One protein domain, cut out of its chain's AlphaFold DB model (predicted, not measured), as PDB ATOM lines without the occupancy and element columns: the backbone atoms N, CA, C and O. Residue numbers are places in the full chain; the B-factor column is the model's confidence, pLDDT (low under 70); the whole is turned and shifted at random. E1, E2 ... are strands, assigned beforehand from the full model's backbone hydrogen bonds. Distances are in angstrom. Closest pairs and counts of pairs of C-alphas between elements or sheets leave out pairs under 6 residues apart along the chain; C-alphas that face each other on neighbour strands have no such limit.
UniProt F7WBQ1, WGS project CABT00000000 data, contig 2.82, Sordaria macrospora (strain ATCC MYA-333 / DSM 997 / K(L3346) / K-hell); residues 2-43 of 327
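Overview. This is residues 2 to 43 of the 327 residues of an uncharacterized protein of Sordaria macrospora (strain ATCC MYA-333 / DSM 997 / K(L3346) / K-hell) (UniProt F7WBQ1). There is little regular structure here: a single hairpin of two strands, E1 and E2, with a long loop, residues 2 to 19, reaching out to one side and a short tail, residues 36 to 43, folding back on the other. In that loop, residues 4 to 5 pair antiparallel with residues 13 to 14. Of 42 printed residues 12 are in named elements, E1 then E2, antiparallel, with no named helix; the class is all strand. The whole is only just compact, close to loose, with a radius of gyration of the C-alphas of 10.9 A and spans of 30 by 24 by 14 A.

Along the chain. E1, residues 20 to 25, begins at C-alpha 20 (-50.185, -33.823, -45.730) and is 14.7 A long. E2, residues 30 to 35, is 15.4 A long and ends at C-alpha 35 (-50.754, -37.205, -48.163).

Arrangement. E1 and E2 form a hairpin with a tight link of 4 residues, their directions at 147 degrees. C-alphas 20 and 35 face each other at 4.2 A. N 21 and O 34, 2.8 A, and N 32 and O 23, 3.0 A, are within hydrogen-bond range.

Size, cuts and confidence. The C-alphas of Ser 11 and Lys 42 are the two farthest apart, 30.2 A. The printed part has no cut. Its mean pLDDT is 86.4; residue 2 is under 70.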
ATOM      1  N   SER A   2     -36.616 -30.012 -41.860       59.19
ATOM      2  CA  SER A   2     -36.355 -29.229 -43.071       59.19
ATOM      3  C   SER A   2     -37.567 -28.340 -43.357       59.19
ATOM      4  O   SER A   2     -38.675 -28.849 -43.502       59.19
ATOM      5  N   THR A   3     -37.377 -27.022 -43.374       72.69
ATOM      6  CA  THR A   3     -38.444 -26.053 -43.659       72.69
ATOM      7  C   THR A   3     -38.540 -25.836 -45.164       72.69
ATOM      8  O   THR A   3     -37.542 -25.536 -45.813       72.69
ATOM      9  N   ILE A   4     -39.739 -25.993 -45.721       77.75
ATOM     10  CA  ILE A   4     -40.023 -25.759 -47.142       77.75
ATOM     11  C   ILE A   4     -40.354 -24.276 -47.312       77.75
ATOM     12  O   ILE A   4     -41.050 -23.734 -46.465       77.75
ATOM     13  N   PHE A   5     -39.907 -23.613 -48.377       80.62
ATOM     14  CA  PHE A   5     -40.160 -22.183 -48.603       80.62
ATOM     15  C   PHE A   5     -41.028 -21.947 -49.847       80.62
ATOM     16  O   PHE A   5     -40.847 -22.602 -50.875       80.62
ATOM     17  N   LEU A   6     -41.994 -21.027 -49.766       75.81
ATOM     18  CA  LEU A   6     -42.876 -20.666 -50.882       75.81
ATOM     19  C   LEU A   6     -42.082 -19.928 -51.969       75.81
ATOM     20  O   LEU A   6     -41.609 -18.818 -51.748       75.81
ATOM     21  N   GLY A   7     -41.940 -20.549 -53.145       74.38
ATOM     22  CA  GLY A   7     -41.227 -19.952 -54.280       74.38
ATOM     23  C   GLY A   7     -39.728 -19.736 -54.039       74.38
ATOM     24  O   GLY A   7     -39.145 -18.853 -54.652       74.38
ATOM     25  N   GLY A   8     -39.117 -20.493 -53.118       72.12
ATOM     26  CA  GLY A   8     -37.699 -20.341 -52.761       72.12
ATOM     27  C   GLY A   8     -37.383 -19.150 -51.846       72.12
ATOM     28  O   GLY A   8     -36.220 -18.931 -51.520       72.12
ATOM     29  N   ASP A   9     -38.391 -18.399 -51.394       72.88
ATOM     30  CA  ASP A   9     -38.215 -17.253 -50.500       72.88
ATOM     31  C   ASP A   9     -38.054 -17.709 -49.040       72.88
ATOM     32  O   ASP A   9     -39.017 -18.136 -48.395       72.88
ATOM     33  N   SER A  10     -36.839 -17.580 -48.496       80.00
ATOM     34  CA  SER A  10     -36.493 -17.985 -47.126       80.00
ATOM     35  C   SER A  10     -37.288 -17.256 -46.033       80.00
ATOM     36  O   SER A  10     -37.317 -17.709 -44.889       80.00
ATOM     37  N   SER A  11     -37.969 -16.155 -46.364       86.44
ATOM     38  CA  SER A  11     -38.850 -15.441 -45.434       86.44
ATOM     39  C   SER A  11     -40.260 -16.038 -45.339       86.44
ATOM     40  O   SER A  11     -41.013 -15.689 -44.430       86.44
ATOM     41  N   LYS A  12     -40.628 -16.959 -46.244       86.00
ATOM     42  CA  LYS A  12     -41.985 -17.520 -46.351       86.00
ATOM     43  C   LYS A  12     -41.988 -19.041 -46.176       86.00
ATOM     44  O   LYS A  12     -42.145 -19.772 -47.161       86.00
ATOM     45  N   PRO A  13     -41.823 -19.552 -44.941       87.31
ATOM     46  CA  PRO A  13     -41.908 -20.982 -44.691       87.31
ATOM     47  C   PRO A  13     -43.319 -21.495 -45.016       87.31
ATOM     48  O   PRO A  13     -44.327 -20.956 -44.565       87.31
ATOM     49  N   LYS A  14     -43.393 -22.556 -45.813       85.31
ATOM     50  CA  LYS A  14     -44.608 -23.294 -46.143       85.31
ATOM     51  C   LYS A  14     -44.754 -24.450 -45.158       85.31
ATOM     52  O   LYS A  14     -43.866 -25.292 -45.043       85.31
ATOM     53  N   THR A  15     -45.896 -24.500 -44.484       90.50
ATOM     54  CA  THR A  15     -46.318 -25.655 -43.677       90.50
ATOM     55  C   THR A  15     -47.212 -26.555 -44.529       90.50
ATOM     56  O   THR A  15     -47.886 -26.071 -45.442       90.50
ATOM     57  N   ALA A  16     -47.202 -27.861 -44.263       89.81
ATOM     58  CA  ALA A  16     -48.102 -28.793 -44.930       89.81
ATOM     59  C   ALA A  16     -49.563 -28.403 -44.651       89.81
ATOM     60  O   ALA A  16     -49.909 -28.080 -43.514       89.81
ATOM     61  N   SER A  17     -50.426 -28.468 -45.664       90.38
ATOM     62  CA  SER A  17     -51.873 -28.411 -45.439       90.38
ATOM     63  C   SER A  17     -52.330 -29.624 -44.619       90.38
ATOM     64  O   SER A  17     -51.672 -30.666 -44.622       90.38
ATOM     65  N   ALA A  18     -53.478 -29.519 -43.945       94.38
ATOM     66  CA  ALA A  18     -54.059 -30.645 -43.214       94.38
ATOM     67  C   ALA A  18     -54.198 -31.888 -44.118       94.38
ATOM     68  O   ALA A  18     -54.639 -31.784 -45.263       94.38
ATOM     69  N   GLY A  19     -53.789 -33.053 -43.606       94.38
ATOM     70  CA  GLY A  19     -53.762 -34.312 -44.362       94.38
ATOM     71  C   GLY A  19     -52.481 -34.562 -45.164       94.38
ATOM     72  O   GLY A  19     -52.368 -35.613 -45.788       94.38
ATOM     73  N   TYR A  20     -51.505 -33.649 -45.124       94.31
ATOM     74  CA  TYR A  20     -50.185 -33.823 -45.730       94.31
ATOM     75  C   TYR A  20     -49.085 -33.790 -44.664       94.31
ATOM     76  O   TYR A  20     -49.174 -33.063 -43.677       94.31
ATOM     77  N   ALA A  21     -48.017 -34.551 -44.886       93.38
ATOM     78  CA  ALA A  21     -46.797 -34.520 -44.087       93.38
ATOM     79  C   ALA A  21     -45.582 -34.279 -44.985       93.38
ATOM     80  O   ALA A  21     -45.572 -34.665 -46.154       93.38
ATOM     81  N   ALA A  22     -44.554 -33.633 -44.433       91.94
ATOM     82  CA  ALA A  22     -43.252 -33.569 -45.082       91.94
ATOM     83  C   ALA A  22     -42.634 -34.970 -45.048       91.94
ATOM     84  O   ALA A  22     -42.357 -35.497 -43.969       91.94
ATOM     85  N   GLN A  23     -42.454 -35.574 -46.216       92.12
ATOM     86  CA  GLN A  23     -41.839 -36.887 -46.361       92.12
ATOM     87  C   GLN A  23     -40.579 -36.776 -47.223       92.12
ATOM     88  O   GLN A  23     -40.452 -35.874 -48.054       92.12
ATOM     89  N   VAL A  24     -39.639 -37.686 -46.980       89.69
ATOM     90  CA  VAL A  24     -38.363 -37.780 -47.694       89.69
ATOM     91  C   VAL A  24     -38.333 -39.133 -48.387       89.69
ATOM     92  O   VAL A  24     -38.491 -40.164 -47.731       89.69
ATOM     93  N   ASP A  25     -38.150 -39.131 -49.700       89.19
ATOM     94  CA  ASP A  25     -37.838 -40.333 -50.457       89.19
ATOM     95  C   ASP A  25     -36.328 -40.552 -50.413       89.19
ATOM     96  O   ASP A  25     -35.564 -39.933 -51.148       89.19
ATOM     97  N   ILE A  26     -35.905 -41.433 -49.510       88.75
ATOM     98  CA  ILE A  26     -34.493 -41.747 -49.273       88.75
ATOM     99  C   ILE A  26     -33.858 -42.402 -50.509       88.75
ATOM    100  O   ILE A  26     -32.653 -42.277 -50.704       88.75
ATOM    101  N   MET A  27     -34.647 -43.083 -51.350       85.44
ATOM    102  CA  MET A  27     -34.115 -43.764 -52.534       85.44
ATOM    103  C   MET A  27     -33.683 -42.775 -53.616       85.44
ATOM    104  O   MET A  27     -32.731 -43.047 -54.336       85.44
ATOM    105  N   ASN A  28     -34.377 -41.641 -53.702       83.31
ATOM    106  CA  ASN A  28     -34.181 -40.632 -54.741       83.31
ATOM    107  C   ASN A  28     -33.631 -39.298 -54.193       83.31
ATOM    108  O   ASN A  28     -33.485 -38.347 -54.948       83.31
ATOM    109  N   ASP A  29     -33.363 -39.210 -52.884       86.00
ATOM    110  CA  ASP A  29     -32.912 -38.006 -52.159       86.00
ATOM    111  C   ASP A  29     -33.784 -36.751 -52.395       86.00
ATOM    112  O   ASP A  29     -33.322 -35.608 -52.399       86.00
ATOM    113  N   ILE A  30     -35.091 -36.960 -52.580       87.00
ATOM    114  CA  ILE A  30     -36.084 -35.898 -52.793       87.00
ATOM    115  C   ILE A  30     -37.000 -35.765 -51.579       87.00
ATOM    116  O   ILE A  30     -37.316 -36.735 -50.890       87.00
ATOM    117  N   TRP A  31     -37.464 -34.549 -51.306       88.06
ATOM    118  CA  TRP A  31     -38.364 -34.265 -50.192       88.06
ATOM    119  C   TRP A  31     -39.523 -33.376 -50.629       88.06
ATOM    120  O   TRP A  31     -39.407 -32.567 -51.547       88.06
ATOM    121  N   GLY A  32     -40.664 -33.511 -49.958       90.25
ATOM    122  CA  GLY A  32     -41.847 -32.713 -50.269       90.25
ATOM    123  C   GLY A  32     -43.057 -33.085 -49.425       90.25
ATOM    124  O   GLY A  32     -42.980 -33.910 -48.515       90.25
ATOM    125  N   PHE A  33     -44.189 -32.440 -49.705       92.62
ATOM    126  CA  PHE A  33     -45.436 -32.706 -48.994       92.62
ATOM    127  C   PHE A  33     -46.207 -33.840 -49.653       92.62
ATOM    128  O   PHE A  33     -46.532 -33.768 -50.835       92.62
ATOM    129  N   CYS A  34     -46.545 -34.848 -48.858       94.75
ATOM    130  CA  CYS A  34     -47.256 -36.030 -49.308       94.75
ATOM    131  C   CYS A  34     -48.485 -36.314 -48.436       94.75
ATOM    132  O   CYS A  34     -48.381 -36.099 -47.224       94.75
ATOM    133  N   PRO A  35     -49.627 -36.790 -48.984       94.88
ATOM    134  CA  PRO A  35     -50.754 -37.205 -48.163       94.88
ATOM    135  C   PRO A  35     -50.307 -38.206 -47.099       94.88
ATOM    136  O   PRO A  35     -49.562 -39.138 -47.396       94.88
ATOM    137  N   THR A  36     -50.778 -38.047 -45.866       94.56
ATOM    138  CA  THR A  36     -50.406 -38.944 -44.756       94.56
ATOM    139  C   THR A  36     -50.901 -40.378 -44.955       94.56
ATOM    140  O   THR A  36     -50.405 -41.292 -44.307       94.56
ATOM    141  N   SER A  37     -51.877 -40.581 -45.842       94.56
ATOM    142  CA  SER A  37     -52.434 -41.888 -46.199       94.56
ATOM    143  C   SER A  37     -51.704 -42.586 -47.351       94.56
ATOM    144  O   SER A  37     -51.959 -43.764 -47.596       94.56
ATOM    145  N   ALA A  38     -50.822 -41.889 -48.076       91.25
ATOM    146  CA  ALA A  38     -50.132 -42.437 -49.236       91.25
ATOM    147  C   ALA A  38     -48.683 -42.828 -48.888       91.25
ATOM    148  O   ALA A  38     -47.993 -42.084 -48.186       91.25
ATOM    149  N   PRO A  39     -48.179 -43.966 -49.400       89.75
ATOM    150  CA  PRO A  39     -46.758 -44.279 -49.310       89.75
ATOM    151  C   PRO A  39     -45.942 -43.277 -50.142       89.75
ATOM    152  O   PRO A  39     -46.352 -42.902 -51.243       89.75
ATOM    153  N   VAL A  40     -44.763 -42.894 -49.640       87.25
ATOM    154  CA  VAL A  40     -43.859 -41.883 -50.234       87.25
ATOM    155  C   VAL A  40     -43.628 -42.096 -51.733       87.25
ATOM    156  O   VAL A  40     -43.704 -41.156 -52.517       87.25
ATOM    157  N   GLN A  41     -43.438 -43.353 -52.139       87.12
ATOM    158  CA  GLN A  41     -43.138 -43.759 -53.518       87.12
ATOM    159  C   GLN A  41     -44.258 -43.422 -54.514       87.12
ATOM    160  O   GLN A  41     -44.006 -43.264 -55.703       87.12
ATOM    161  N   LYS A  42     -45.512 -43.320 -54.050       87.25
ATOM    162  CA  LYS A  42     -46.675 -43.033 -54.910       87.25
ATOM    163  C   LYS A  42     -47.015 -41.550 -54.982       87.25
ATOM    164  O   LYS A  42     -47.961 -41.172 -55.665       87.25
ATOM    165  N   CYS A  43     -46.271 -40.716 -54.266       87.19
ATOM    166  CA  CYS A  43     -46.635 -39.325 -54.083       87.19
ATOM    167  C   CYS A  43     -46.246 -38.407 -55.237       87.19
ATOM    168  O   CYS A  43     -46.717 -37.275 -55.287       87.19
TER     169      CYS A  43